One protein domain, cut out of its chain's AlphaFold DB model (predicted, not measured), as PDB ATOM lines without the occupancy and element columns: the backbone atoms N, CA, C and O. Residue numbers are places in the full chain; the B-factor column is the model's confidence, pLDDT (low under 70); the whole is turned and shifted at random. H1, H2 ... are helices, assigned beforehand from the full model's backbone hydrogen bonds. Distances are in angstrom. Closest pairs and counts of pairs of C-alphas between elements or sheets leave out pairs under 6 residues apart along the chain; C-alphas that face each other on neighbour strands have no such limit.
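What this domain is: This is residues 156 to 256 of the 400 residues of an uncharacterized protein of Sphingobacteriia bacterium 24-36-13 (UniProt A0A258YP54). Five crossed helices, H1, H2, H3, H4 and H7, follow one another round an uneven ring, with H6 and H5 covering one side of it. H1 and H2 make one edge of the ring and H4 the opposite edge, with H3 and H7 at the two ends, and the long link before H7 loops out beyond that end. The printed part has 101 residues with seven named helices, H1 to H7 in order, and no named strand: all helix. It is compact, with a radius of gyration of the C-alphas of 13.2 A and spans of 37 by 25 by 21 A.

How they stand to each other: H1, residues 156 to 167, touches H2, residues 171 to 177, at a steep tilt of 57 degrees, opposite ways; their closest C-alphas, of Gly 160 and Ser 173, are 4.3 A apart. H2 and H3, residues 182 to 189, only just touch, only at the corner by their link, with 3 pairs of C-alphas within 8 A. H3 touches H4, residues 195 to 207, about perpendicular at 79 degrees, closest at the C-alphas of Gln 187 and Ala 198, 5.0 A. H5, residues 212 to 217, is close to but not clearly touching H6, residues 222 to 232; the closest C-alphas, of Ala 215 and Ile 224, are 5.6 A apart. H7, residues 247 to 256, is the hub, touching H1, H4 and H6. It touches H6 at a steep tilt of 69.7 degrees, only just short of about perpendicular, closest at the C-alphas of Lys 231 and Asn 248, 5.6 A. H4 and H7 touch only at their ends, closest at the C-alphas of Phe 207 and Ala 250, 6.2 A. H1 and H7 only just touch, only at their ends, with 3 pairs of C-alphas within 8 A. H1 and H4 are apart. In H1 to H7 every backbone O i to N i+4 pair is within hydrogen-bond range.

Where its parts are: H1 begins at C-alpha 156, (-7.130, -25.502, 17.490), and measures 16.1 A from first to last C-alpha. H4, the longest helix, measures 18.4 A and ends at C-alpha 207, (-2.075, -26.569, 29.033). H6 measures 15.5 A. H7 measures 14.1 A and ends at C-alpha 256, (3.896, -29.373, 14.911). H2, H3 and H5 are shorter.

The domain as a whole: The two C-alphas farthest apart, of Glu 193 and Ala 236, are 39.3 A apart. The printed part has no cut. The link from H6 to H7, residues 233 to 246, is long, and the other five links are tight. The mean pLDDT of the printed part is 94.3, and no printed residue is under 70.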
ATOM      1  N   PRO A 156      -5.979 -24.663  17.830       97.62
ATOM      2  CA  PRO A 156      -7.130 -25.502  17.490       97.62
ATOM      3  C   PRO A 156      -7.008 -26.309  16.191       97.62
ATOM      4  O   PRO A 156      -7.315 -27.500  16.196       97.62
ATOM      5  N   LEU A 157      -6.536 -25.696  15.097       97.88
ATOM      6  CA  LEU A 157      -6.361 -26.389  13.813       97.88
ATOM      7  C   LEU A 157      -5.398 -27.576  13.954       97.88
ATOM      8  O   LEU A 157      -5.688 -28.689  13.509       97.88
ATOM      9  N   LEU A 158      -4.272 -27.349  14.635       98.31
ATOM     10  CA  LEU A 158      -3.267 -28.372  14.915       98.31
ATOM     11  C   LEU A 158      -3.832 -29.510  15.762       98.31
ATOM     12  O   LEU A 158      -3.594 -30.673  15.439       98.31
ATOM     13  N   LEU A 159      -4.604 -29.199  16.809       98.12
ATOM     14  CA  LEU A 159      -5.233 -30.232  17.626       98.12
ATOM     15  C   LEU A 159      -6.201 -31.079  16.792       98.12
ATOM     16  O   LEU A 159      -6.157 -32.301  16.889       98.12
ATOM     17  N   GLY A 160      -7.024 -30.458  15.942       98.06
ATOM     18  CA  GLY A 160      -7.943 -31.179  15.057       98.06
ATOM     19  C   GLY A 160      -7.218 -32.159  14.139       98.06
ATOM     20  O   GLY A 160      -7.588 -33.331  14.086       98.06
ATOM     21  N   LYS A 161      -6.130 -31.704  13.505       97.94
ATOM     22  CA  LYS A 161      -5.263 -32.533  12.658       97.94
ATOM     23  C   LYS A 161      -4.644 -33.705  13.425       97.94
ATOM     24  O   LYS A 161      -4.665 -34.832  12.940       97.94
ATOM     25  N   ILE A 162      -4.093 -33.442  14.611       98.19
ATOM     26  CA  ILE A 162      -3.457 -34.461  15.458       98.19
ATOM     27  C   ILE A 162      -4.485 -35.496  15.918       98.19
ATOM     28  O   ILE A 162      -4.212 -36.691  15.869       98.19
ATOM     29  N   LEU A 163      -5.668 -35.065  16.354       98.12
ATOM     30  CA  LEU A 163      -6.719 -35.979  16.790       98.12
ATOM     31  C   LEU A 163      -7.195 -36.861  15.634       98.12
ATOM     32  O   LEU A 163      -7.255 -38.075  15.797       98.12
ATOM     33  N   GLU A 164      -7.463 -36.282  14.460       97.81
ATOM     34  CA  GLU A 164      -7.865 -37.053  13.274       97.81
ATOM     35  C   GLU A 164      -6.814 -38.109  12.903       97.81
ATOM     36  O   GLU A 164      -7.172 -39.243  12.594       97.81
ATOM     37  N   SER A 165      -5.519 -37.785  13.008       97.50
ATOM     38  CA  SER A 165      -4.449 -38.733  12.683       97.50
ATOM     39  C   SER A 165      -4.243 -39.841  13.723       97.50
ATOM     40  O   SER A 165      -3.703 -40.884  13.370       97.50
ATOM     41  N   HIS A 166      -4.607 -39.626  14.993       97.31
ATOM     42  CA  HIS A 166      -4.356 -40.595  16.074       97.31
ATOM     43  C   HIS A 166      -5.579 -41.431  16.448       97.31
ATOM     44  O   HIS A 166      -5.427 -42.588  16.830       97.31
ATOM     45  N   ILE A 167      -6.779 -40.853  16.383       97.56
ATOM     46  CA  ILE A 167      -8.024 -41.513  16.803       97.56
ATOM     47  C   ILE A 167      -9.106 -41.490  15.719       97.56
ATOM     48  O   ILE A 167     -10.258 -41.819  15.994       97.56
ATOM     49  N   GLY A 168      -8.746 -41.107  14.490       97.69
ATOM     50  CA  GLY A 168      -9.677 -40.983  13.378       97.69
ATOM     51  C   GLY A 168     -10.593 -39.764  13.491       97.69
ATOM     52  O   GLY A 168     -10.489 -38.934  14.405       97.69
ATOM     53  N   VAL A 169     -11.514 -39.658  12.533       97.12
ATOM     54  CA  VAL A 169     -12.518 -38.591  12.502       97.12
ATOM     55  C   VAL A 169     -13.359 -38.646  13.777       97.12
ATOM     56  O   VAL A 169     -13.987 -39.652  14.093       97.12
ATOM     57  N   ASN A 170     -13.376 -37.539  14.504       96.44
ATOM     58  CA  ASN A 170     -14.108 -37.359  15.747       96.44
ATOM     59  C   ASN A 170     -14.814 -35.995  15.753       96.44
ATOM     60  O   ASN A 170     -14.582 -35.160  14.880       96.44
ATOM     61  N   GLU A 171     -15.649 -35.762  16.764       96.06
ATOM     62  CA  GLU A 171     -16.431 -34.528  16.911       96.06
ATOM     63  C   GLU A 171     -15.566 -33.255  16.792       96.06
ATOM     64  O   GLU A 171     -15.920 -32.332  16.061       96.06
ATOM     65  N   TYR A 172     -14.391 -33.224  17.433       96.88
ATOM     66  CA  TYR A 172     -13.509 -32.056  17.390       96.88
ATOM     67  C   TYR A 172     -12.915 -31.846  15.991       96.88
ATOM     68  O   TYR A 172     -12.943 -30.733  15.464       96.88
ATOM     69  N   SER A 173     -12.381 -32.903  15.365       97.56
ATOM     70  CA  SER A 173     -11.814 -32.790  14.014       97.56
ATOM     71  C   SER A 173     -12.878 -32.448  12.968       97.56
ATOM     72  O   SER A 173     -12.573 -31.751  12.007       97.56
ATOM     73  N   GLN A 174     -14.127 -32.892  13.153       97.38
ATOM     74  CA  GLN A 174     -15.252 -32.500  12.298       97.38
ATOM     75  C   GLN A 174     -15.511 -30.995  12.377       97.38
ATOM     76  O   GLN A 174     -15.549 -30.348  11.335       97.38
ATOM     77  N   TRP A 175     -15.578 -30.411  13.579       97.50
ATOM     78  CA  TRP A 175     -15.750 -28.960  13.725       97.50
ATOM     79  C   TRP A 175     -14.663 -28.159  13.003       97.50
ATOM     80  O   TRP A 175     -14.965 -27.172  12.332       97.50
ATOM     81  N   ILE A 176     -13.410 -28.608  13.106       97.62
ATOM     82  CA  ILE A 176     -12.277 -27.992  12.411       97.62
ATOM     83  C   ILE A 176     -12.411 -28.132  10.888       97.62
ATOM     84  O   ILE A 176     -12.279 -27.145  10.168       97.62
ATOM     85  N   ASN A 177     -12.706 -29.336  10.396       96.31
ATOM     86  CA  ASN A 177     -12.800 -29.625   8.964       96.31
ATOM     87  C   ASN A 177     -14.005 -28.953   8.284       96.31
ATOM     88  O   ASN A 177     -13.935 -28.651   7.097       96.31
ATOM     89  N   GLU A 178     -15.078 -28.690   9.028       96.94
ATOM     90  CA  GLU A 178     -16.258 -27.938   8.576       96.94
ATOM     91  C   GLU A 178     -16.064 -26.415   8.659       96.94
ATOM     92  O   GLU A 178     -16.944 -25.654   8.265       96.94
ATOM     93  N   GLY A 179     -14.934 -25.951   9.200       95.75
ATOM     94  CA  GLY A 179     -14.631 -24.530   9.347       95.75
ATOM     95  C   GLY A 179     -15.466 -23.795  10.392       95.75
ATOM     96  O   GLY A 179     -15.608 -22.570  10.325       95.75
ATOM     97  N   LYS A 180     -16.004 -24.520  11.379       96.44
ATOM     98  CA  LYS A 180     -16.767 -23.935  12.486       96.44
ATOM     99  C   LYS A 180     -15.861 -23.105  13.397       96.44
ATOM    100  O   LYS A 180     -14.684 -23.410  13.593       96.44
ATOM    101  N   ASP A 181     -16.431 -22.082  14.039       95.44
ATOM    102  CA  ASP A 181     -15.757 -21.443  15.172       95.44
ATOM    103  C   ASP A 181     -15.696 -22.451  16.327       95.44
ATOM    104  O   ASP A 181     -16.705 -22.805  16.950       95.44
ATOM    105  N   ILE A 182     -14.486 -22.933  16.599       95.62
ATOM    106  CA  ILE A 182     -14.244 -23.960  17.607       95.62
ATOM    107  C   ILE A 182     -14.680 -23.526  19.006       95.62
ATOM    108  O   ILE A 182     -15.143 -24.346  19.794       95.62
ATOM    109  N   TYR A 183     -14.572 -22.237  19.329       96.75
ATOM    110  CA  TYR A 183     -14.945 -21.743  20.646       96.75
ATOM    111  C   TYR A 183     -16.458 -21.665  20.794       96.75
ATOM    112  O   TYR A 183     -16.953 -21.946  21.879       96.75
ATOM    113  N   LEU A 184     -17.194 -21.362  19.721       97.31
ATOM    114  CA  LEU A 184     -18.656 -21.478  19.727       97.31
ATOM    115  C   LEU A 184     -19.100 -22.943  19.823       97.31
ATOM    116  O   LEU A 184     -20.007 -23.253  20.587       97.31
ATOM    117  N   SER A 185     -18.409 -23.853  19.135       96.31
ATOM    118  CA  SER A 185     -18.702 -25.295  19.201       96.31
ATOM    119  C   SER A 185     -18.473 -25.854  20.614       96.31
ATOM    120  O   SER A 185     -19.306 -26.575  21.158       96.31
ATOM    121  N   ILE A 186     -17.375 -25.450  21.264       94.56
ATOM    122  CA  ILE A 186     -17.092 -25.774  22.671       94.56
ATOM    123  C   ILE A 186     -18.112 -25.121  23.606       94.56
ATOM    124  O   ILE A 186     -18.534 -25.757  24.571       94.56
ATOM    125  N   GLN A 187     -18.488 -23.864  23.351       96.56
ATOM    126  CA  GLN A 187     -19.472 -23.144  24.156       96.56
ATOM    127  C   GLN A 187     -20.804 -23.891  24.182       96.56
ATOM    128  O   GLN A 187     -21.326 -24.136  25.267       96.56
ATOM    129  N   ASP A 188     -21.310 -24.265  23.008       95.81
ATOM    130  CA  ASP A 188     -22.567 -24.992  22.848       95.81
ATOM    131  C   ASP A 188     -22.503 -26.362  23.539       95.81
ATOM    132  O   ASP A 188     -23.288 -26.653  24.446       95.81
ATOM    133  N   LYS A 189     -21.469 -27.157  23.227       93.56
ATOM    134  CA  LYS A 189     -21.289 -28.503  23.787       93.56
ATOM    135  C   LYS A 189     -21.208 -28.510  25.314       93.56
ATOM    136  O   LYS A 189     -21.823 -29.354  25.962       93.56
ATOM    137  N   ALA A 190     -20.441 -27.581  25.886       92.19
ATOM    138  CA  ALA A 190     -20.214 -27.492  27.325       92.19
ATOM    139  C   ALA A 190     -21.215 -26.569  28.048       92.19
ATOM    140  O   ALA A 190     -21.054 -26.334  29.249       92.19
ATOM    141  N   LYS A 191     -22.225 -26.040  27.339       94.25
ATOM    142  CA  LYS A 191     -23.253 -25.119  27.857       94.25
ATOM    143  C   LYS A 191     -22.659 -23.926  28.614       94.25
ATOM    144  O   LYS A 191     -23.079 -23.589  29.721       94.25
ATOM    145  N   LEU A 192     -21.634 -23.307  28.033       95.44
ATOM    146  CA  LEU A 192     -20.938 -22.167  28.628       95.44
ATOM    147  C   LEU A 192     -21.633 -20.851  28.266       95.44
ATOM    148  O   LEU A 192     -22.137 -20.672  27.162       95.44
ATOM    149  N   GLU A 193     -21.595 -19.890  29.187       97.00
ATOM    150  CA  GLU A 193     -22.279 -18.600  29.013       97.00
ATOM    151  C   GLU A 193     -21.723 -17.754  27.861       97.00
ATOM    152  O   GLU A 193     -22.439 -16.927  27.306       97.00
ATOM    153  N   SER A 194     -20.441 -17.910  27.516       97.88
ATOM    154  CA  SER A 194     -19.811 -17.075  26.496       97.88
ATOM    155  C   SER A 194     -18.672 -17.767  25.760       97.88
ATOM    156  O   SER A 194     -18.003 -18.668  26.282       97.88
ATOM    157  N   ARG A 195     -18.397 -17.257  24.557       96.44
ATOM    158  CA  ARG A 195     -17.269 -17.661  23.714       96.44
ATOM    159  C   ARG A 195     -15.924 -17.487  24.422       96.44
ATOM    160  O   ARG A 195     -15.036 -18.323  24.271       96.44
ATOM    161  N   ASP A 196     -15.772 -16.447  25.241       96.31
ATOM    162  CA  ASP A 196     -14.542 -16.210  26.006       96.31
ATOM    163  C   ASP A 196     -14.346 -17.234  27.129       96.31
ATOM    164  O   ASP A 196     -13.227 -17.715  27.336       96.31
ATOM    165  N   LYS A 197     -15.427 -17.645  27.813       96.19
ATOM    166  CA  LYS A 197     -15.362 -18.766  28.764       96.19
ATOM    167  C   LYS A 197     -14.984 -20.061  28.045       96.19
ATOM    168  O   LYS A 197     -14.129 -20.788  28.545       96.19
ATOM    169  N   ALA A 198     -15.545 -20.319  26.864       95.88
ATOM    170  CA  ALA A 198     -15.184 -21.478  26.046       95.88
ATOM    171  C   ALA A 198     -13.714 -21.462  25.617       95.88
ATOM    172  O   ALA A 198     -13.014 -22.462  25.778       95.88
ATOM    173  N   LYS A 199     -13.201 -20.308  25.180       95.81
ATOM    174  CA  LYS A 199     -11.778 -20.117  24.878       95.81
ATOM    175  C   LYS A 199     -10.897 -20.395  26.095       95.81
ATOM    176  O   LYS A 199      -9.909 -21.115  25.976       95.81
ATOM    177  N   LYS A 200     -11.256 -19.876  27.273       94.81
ATOM    178  CA  LYS A 200     -10.515 -20.139  28.515       94.81
ATOM    179  C   LYS A 200     -10.491 -21.634  28.851       94.81
ATOM    180  O   LYS A 200      -9.415 -22.174  29.090       94.81
ATOM    181  N   ARG A 201     -11.644 -22.312  28.801       93.56
ATOM    182  CA  ARG A 201     -11.732 -23.765  29.027       93.56
ATOM    183  C   ARG A 201     -10.914 -24.555  28.012       93.56
ATOM    184  O   ARG A 201     -10.217 -25.484  28.397       93.56
ATOM    185  N   PHE A 202     -10.928 -24.156  26.744       94.06
ATOM    186  CA  PHE A 202     -10.093 -24.781  25.724       94.06
ATOM    187  C   PHE A 202      -8.599 -24.701  26.069       94.06
ATOM    188  O   PHE A 202      -7.887 -25.697  25.990       94.06
ATOM    189  N   PHE A 203      -8.114 -23.544  26.520       93.75
ATOM    190  CA  PHE A 203      -6.713 -23.410  26.924       93.75
ATOM    191  C   PHE A 203      -6.370 -24.187  28.200       93.75
ATOM    192  O   PHE A 203      -5.263 -24.712  28.309       93.75
ATOM    193  N   GLU A 204      -7.315 -24.333  29.130       93.38
ATOM    194  CA  GLU A 204      -7.154 -25.232  30.280       93.38
ATOM    195  C   GLU A 204      -7.023 -26.696  29.828       93.38
ATOM    196  O   GLU A 204      -6.159 -27.416  30.322       93.38
ATOM    197  N   ILE A 205      -7.806 -27.132  28.835       91.62
ATOM    198  CA  ILE A 205      -7.681 -28.475  28.246       91.62
ATOM    199  C   ILE A 205      -6.278 -28.688  27.668       91.62
ATOM    200  O   ILE A 205      -5.682 -29.741  27.900       91.62
ATOM    201  N   LEU A 206      -5.739 -27.699  26.953       91.38
ATOM    202  CA  LEU A 206      -4.435 -27.820  26.304       91.38
ATOM    203  C   LEU A 206      -3.255 -27.820  27.281       91.38
ATOM    204  O   LEU A 206      -2.313 -28.589  27.096       91.38
ATOM    205  N   PHE A 207      -3.281 -26.935  28.281       90.94
ATOM    206  CA  PHE A 207      -2.075 -26.569  29.033       90.94
ATOM    207  C   PHE A 207      -2.117 -26.909  30.523       90.94
ATOM    208  O   PHE A 207      -1.067 -26.904  31.169       90.94
ATOM    209  N   SER A 208      -3.285 -27.239  31.074       92.00
ATOM    210  CA  SER A 208      -3.396 -27.714  32.455       92.00
ATOM    211  C   SER A 208      -3.182 -29.226  32.548       92.00
ATOM    212  O   SER A 208      -3.204 -29.956  31.550       92.00
ATOM    213  N   TYR A 209      -3.023 -29.720  33.777       92.31
ATOM    214  CA  TYR A 209      -3.040 -31.151  34.079       92.31
ATOM    215  C   TYR A 209      -4.293 -31.841  33.520       92.31
ATOM    216  O   TYR A 209      -5.302 -31.201  33.220       92.31
ATOM    217  N   ALA A 210      -4.216 -33.160  33.347       90.06
ATOM    218  CA  ALA A 210      -5.388 -33.951  33.003       90.06
ATOM    219  C   ALA A 210      -6.488 -33.741  34.058       90.06
ATOM    220  O   ALA A 210      -6.233 -33.856  35.256       90.06
ATOM    221  N   ASP A 211      -7.704 -33.422  33.610       89.31
ATOM    222  CA  ASP A 211      -8.838 -33.161  34.498       89.31
ATOM    223  C   ASP A 211     -10.071 -33.934  34.024       89.31
ATOM    224  O   ASP A 211     -10.597 -33.721  32.926       89.31
ATOM    225  N   LYS A 212     -10.549 -34.837  34.887       88.69
ATOM    226  CA  LYS A 212     -11.757 -35.634  34.647       88.69
ATOM    227  C   LYS A 212     -13.019 -34.770  34.623       88.69
ATOM    228  O   LYS A 212     -13.970 -35.120  33.934       88.69
ATOM    229  N   ARG A 213     -13.033 -33.631  35.330       87.25
ATOM    230  CA  ARG A 213     -14.164 -32.689  35.315       87.25
ATOM    231  C   ARG A 213     -14.328 -32.056  33.941       87.25
ATOM    232  O   ARG A 213     -15.446 -31.985  33.443       87.25
ATOM    233  N   LEU A 214     -13.219 -31.674  33.306       83.19
ATOM    234  CA  LEU A 214     -13.240 -31.169  31.934       83.19
ATOM    235  C   LEU A 214     -13.705 -32.256  30.961       83.19
ATOM    236  O   LEU A 214     -14.552 -31.970  30.128       83.19
ATOM    237  N   ALA A 215     -13.247 -33.504  31.100       88.06
ATOM    238  CA  ALA A 215     -13.728 -34.604  30.254       88.06
ATOM    239  C   ALA A 215     -15.245 -34.831  30.376       88.06
ATOM    240  O   ALA A 215     -15.940 -34.938  29.362       88.06
ATOM    241  N   ALA A 216     -15.771 -34.812  31.603       88.94
ATOM    242  CA  ALA A 216     -17.199 -34.958  31.862       88.94
ATOM    243  C   ALA A 216     -18.037 -33.838  31.219       88.94
ATOM    244  O   ALA A 216     -19.126 -34.110  30.716       88.94
ATOM    245  N   MET A 217     -17.520 -32.602  31.155       87.56
ATOM    246  CA  MET A 217     -18.199 -31.485  30.475       87.56
ATOM    247  C   MET A 217     -18.422 -31.731  28.977       87.56
ATOM    248  O   MET A 217     -19.358 -31.179  28.409       87.56
ATOM    249  N   PHE A 218     -17.602 -32.573  28.344       87.88
ATOM    250  CA  PHE A 218     -17.760 -32.971  26.940       87.88
ATOM    251  C   PHE A 218     -18.389 -34.361  26.797       87.88
ATOM    252  O   PHE A 218     -18.189 -35.026  25.784       87.88
ATOM    253  N   GLY A 219     -19.114 -34.839  27.816       86.75
ATOM    254  CA  GLY A 219     -19.748 -36.159  27.795       86.75
ATOM    255  C   GLY A 219     -18.745 -37.309  27.682       86.75
ATOM    256  O   GLY A 219     -19.070 -38.341  27.104       86.75
ATOM    257  N   ASN A 220     -17.521 -37.121  28.190       88.00
ATOM    258  CA  ASN A 220     -16.404 -38.057  28.041       88.00
ATOM    259  C   ASN A 220     -16.106 -38.408  26.573       88.00
ATOM    260  O   ASN A 220     -15.791 -39.557  26.263       88.00
ATOM    261  N   ALA A 221     -16.208 -37.425  25.672       91.19
ATOM    262  CA  ALA A 221     -15.872 -37.601  24.265       91.19
ATOM    263  C   ALA A 221     -14.475 -38.227  24.081       91.19
ATOM    264  O   ALA A 221     -13.533 -37.942  24.825       91.19
ATOM    265  N   ASN A 222     -14.319 -39.065  23.053       93.75
ATOM    266  CA  ASN A 222     -13.071 -39.797  22.810       93.75
ATOM    267  C   ASN A 222     -11.848 -38.855  22.747       93.75
ATOM    268  O   ASN A 222     -10.835 -39.088  23.403       93.75
ATOM    269  N   TRP A 223     -11.980 -37.721  22.055       95.44
ATOM    270  CA  TRP A 223     -10.885 -36.767  21.887       95.44
ATOM    271  C   TRP A 223     -10.384 -36.151  23.204       95.44
ATOM    272  O   TRP A 223      -9.179 -35.960  23.362       95.44
ATOM    273  N   ILE A 224     -11.269 -35.870  24.169       94.38
ATOM    274  CA  ILE A 224     -10.855 -35.277  25.450       94.38
ATOM    275  C   ILE A 224     -10.203 -36.324  26.358       94.38
ATOM    276  O   ILE A 224      -9.257 -36.012  27.085       94.38
ATOM    277  N   ASN A 225     -10.649 -37.580  26.269       94.38
ATOM    278  CA  ASN A 225     -10.004 -38.695  26.959       94.38
ATOM    279  C   ASN A 225      -8.599 -38.932  26.402       94.38
ATOM    280  O   ASN A 225      -7.659 -39.045  27.187       94.38
ATOM    281  N   TRP A 226      -8.442 -38.908  25.074       96.62
ATOM    282  CA  TRP A 226      -7.135 -38.994  24.424       96.62
ATOM    283  C   TRP A 226      -6.205 -37.854  24.860       96.62
ATOM    284  O   TRP A 226      -5.068 -38.102  25.249       96.62
ATOM    285  N   VAL A 227      -6.695 -36.608  24.888       96.12
ATOM    286  CA  VAL A 227      -5.920 -35.450  25.369       96.12
ATOM    287  C   VAL A 227      -5.448 -35.646  26.811       96.12
ATOM    288  O   VAL A 227      -4.287 -35.382  27.125       96.12
ATOM    289  N   ASN A 228      -6.332 -36.094  27.703       94.88
ATOM    290  CA  ASN A 228      -5.983 -36.324  29.101       94.88
ATOM    291  C   ASN A 228      -4.943 -37.440  29.250       94.88
ATOM    292  O   ASN A 228      -3.961 -37.256  29.966       94.88
ATOM    293  N   ASP A 229      -5.129 -38.550  28.547       95.19
ATOM    294  CA  ASP A 229      -4.201 -39.678  28.541       95.19
ATOM    295  C   ASP A 229      -2.816 -39.280  27.998       95.19
ATOM    296  O   ASP A 229      -1.798 -39.518  28.649       95.19
ATOM    297  N   PHE A 230      -2.768 -38.551  26.880       95.38
ATOM    298  CA  PHE A 230      -1.522 -38.055  26.290       95.38
ATOM    299  C   PHE A 230      -0.731 -37.143  27.247       95.38
ATOM    300  O   PHE A 230       0.492 -37.245  27.364       95.38
ATOM    301  N   LYS A 231      -1.425 -36.269  27.990       94.69
ATOM    302  CA  LYS A 231      -0.814 -35.385  29.001       94.69
ATOM    303  C   LYS A 231      -0.309 -36.120  30.246       94.69
ATOM    304  O   LYS A 231       0.460 -35.537  31.009       94.69
ATOM    305  N   SER A 232      -0.757 -37.350  30.485       93.56
ATOM    306  CA  SER A 232      -0.408 -38.138  31.673       93.56
ATOM    307  C   SER A 232       0.739 -39.122  31.444       93.56
ATOM    308  O   SER A 232       1.302 -39.631  32.411       93.56
ATOM    309  N   ARG A 233       1.109 -39.401  30.192       93.00
ATOM    310  CA  ARG A 233       2.183 -40.350  29.864       93.00
ATOM    311  C   ARG A 233       3.540 -39.646  29.798       93.00
ATOM    312  O   ARG A 233       3.621 -38.578  29.208       93.00
ATOM    313  N   PRO A 234       4.628 -40.200  30.350       93.00
ATOM    314  CA  PRO A 234       5.970 -39.692  30.068       93.00
ATOM    315  C   PRO A 234       6.290 -39.757  28.564       93.00
ATOM    316  O   PRO A 234       5.929 -40.722  27.897       93.00
ATOM    317  N   MET A 235       6.997 -38.752  28.049       94.00
ATOM    318  CA  MET A 235       7.494 -38.689  26.670       94.00
ATOM    319  C   MET A 235       8.971 -38.310  26.673       94.00
ATOM    320  O   MET A 235       9.337 -37.266  27.212       94.00
ATOM    321  N   ALA A 236       9.818 -39.141  26.070       92.81
ATOM    322  CA  ALA A 236      11.264 -38.923  26.069       92.81
ATOM    323  C   ALA A 236      11.670 -37.696  25.232       92.81
ATOM    324  O   ALA A 236      12.654 -37.029  25.538       92.81
ATOM    325  N   GLU A 237      10.892 -37.375  24.202       93.69
ATOM    326  CA  GLU A 237      11.166 -36.312  23.237       93.69
ATOM    327  C   GLU A 237      10.891 -34.912  23.797       93.69
ATOM    328  O   GLU A 237      11.502 -33.934  23.361       93.69
ATOM    329  N   ASN A 238       9.982 -34.796  24.770       93.56
ATOM    330  CA  ASN A 238       9.714 -33.529  25.437       93.56
ATOM    331  C   ASN A 238      10.740 -33.319  26.570       93.56
ATOM    332  O   ASN A 238      10.674 -34.021  27.587       93.56
ATOM    333  N   PRO A 239      11.614 -32.291  26.495       90.56
ATOM    334  CA  PRO A 239      12.677 -32.067  27.482       90.56
ATOM    335  C   PRO A 239      12.156 -31.776  28.897       90.56
ATOM    336  O   PRO A 239      12.913 -31.812  29.867       90.56
ATOM    337  N   HIS A 240      10.866 -31.468  29.043       90.81
ATOM    338  CA  HIS A 240      10.231 -31.202  30.328       90.81
ATOM    339  C   HIS A 240       9.384 -32.369  30.849       90.81
ATOM    340  O   HIS A 240       8.918 -32.284  31.986       90.81
ATOM    341  N   SER A 241       9.182 -33.445  30.079       88.69
ATOM    342  CA  SER A 241       8.158 -34.457  30.378       88.69
ATOM    343  C   SER A 241       8.329 -35.106  31.751       88.69
ATOM    344  O   SER A 241       7.368 -35.194  32.510       88.69
ATOM    345  N   LEU A 242       9.565 -35.451  32.134       83.75
ATOM    346  CA  LEU A 242       9.858 -36.085  33.428       83.75
ATOM    347  C   LEU A 242       9.462 -35.224  34.640       83.75
ATOM    348  O   LEU A 242       9.148 -35.761  35.696       83.75
ATOM    349  N   LYS A 243       9.469 -33.892  34.500       88.06
ATOM    350  CA  LYS A 243       9.113 -32.947  35.577       88.06
ATOM    351  C   LYS A 243       7.709 -32.360  35.414       88.06
ATOM    352  O   LYS A 243       7.126 -31.894  36.387       88.06
ATOM    353  N   LYS A 244       7.193 -32.308  34.182       90.88
ATOM    354  CA  LYS A 244       5.955 -31.620  33.792       90.88
ATOM    355  C   LYS A 244       5.261 -32.365  32.647       90.88
ATOM    356  O   LYS A 244       5.182 -31.847  31.536       90.88
ATOM    357  N   GLN A 245       4.727 -33.555  32.907       92.19
ATOM    358  CA  GLN A 245       4.047 -34.384  31.892       92.19
ATOM    359  C   GLN A 245       2.911 -33.640  31.169       92.19
ATOM    360  O   GLN A 245       2.790 -33.722  29.951       92.19
ATOM    361  N   HIS A 246       2.156 -32.794  31.880       91.19
ATOM    362  CA  HIS A 246       1.090 -31.976  31.280       91.19
ATOM    363  C   HIS A 246       1.578 -31.052  30.147       91.19
ATOM    364  O   HIS A 246       0.779 -30.625  29.320       91.19
ATOM    365  N   SER A 247       2.884 -30.764  30.072       94.81
ATOM    366  CA  SER A 247       3.479 -29.983  28.982       94.81
ATOM    367  C   SER A 247       3.608 -30.750  27.664       94.81
ATOM    368  O   SER A 247       3.902 -30.128  26.648       94.81
ATOM    369  N   ASN A 248       3.374 -32.067  27.642       96.25
ATOM    370  CA  ASN A 248       3.506 -32.894  26.440       96.25
ATOM    371  C   ASN A 248       2.598 -32.432  25.305       96.25
ATOM    372  O   ASN A 248       3.050 -32.325  24.168       96.25
ATOM    373  N   LEU A 249       1.330 -32.127  25.596       96.50
ATOM    374  CA  LEU A 249       0.409 -31.668  24.559       96.50
ATOM    375  C   LEU A 249       0.839 -30.305  24.006       96.50
ATOM    376  O   LEU A 249       0.843 -30.106  22.794       96.50
ATOM    377  N   ALA A 250       1.280 -29.395  24.881       96.38
ATOM    378  CA  ALA A 250       1.842 -28.112  24.468       96.38
ATOM    379  C   ALA A 250       3.075 -28.301  23.577       96.38
ATOM    380  O   ALA A 250       3.184 -27.672  22.530       96.38
ATOM    381  N   TRP A 251       3.982 -29.193  23.977       97.25
ATOM    382  CA  TRP A 251       5.174 -29.538  23.216       97.25
ATOM    383  C   TRP A 251       4.821 -30.083  21.831       97.25
ATOM    384  O   TRP A 251       5.370 -29.613  20.834       97.25
ATOM    385  N   LEU A 252       3.871 -31.021  21.753       97.56
ATOM    386  CA  LEU A 252       3.436 -31.629  20.498       97.56
ATOM    387  C   LEU A 252       2.817 -30.583  19.564       97.56
ATOM    388  O   LEU A 252       3.194 -30.507  18.392       97.56
ATOM    389  N   LEU A 253       1.909 -29.750  20.079       97.88
ATOM    390  CA  LEU A 253       1.261 -28.695  19.300       97.88
ATOM    391  C   LEU A 253       2.279 -27.677  18.783       97.88
ATOM    392  O   LEU A 253       2.313 -27.400  17.590       97.88
ATOM    393  N   GLN A 254       3.151 -27.158  19.651       97.44
ATOM    394  CA  GLN A 254       4.151 -26.157  19.265       97.44
ATOM    395  C   GLN A 254       5.204 -26.727  18.310       97.44
ATOM    396  O   GLN A 254       5.608 -26.054  17.370       97.44
ATOM    397  N   THR A 255       5.627 -27.976  18.501       98.00
ATOM    398  CA  THR A 255       6.568 -28.630  17.580       98.00
ATOM    399  C   THR A 255       5.925 -28.858  16.212       98.00
ATOM    400  O   THR A 255       6.582 -28.686  15.187       98.00
ATOM    401  N   THR A 256       4.639 -29.216  16.172       98.25
ATOM    402  CA  THR A 256       3.896 -29.373  14.911       98.25
ATOM    403  C   THR A 256       3.696 -28.026  14.215       98.25
ATOM    404  O   THR A 256       3.923 -27.932  13.012       98.25
TER     405      THR A 256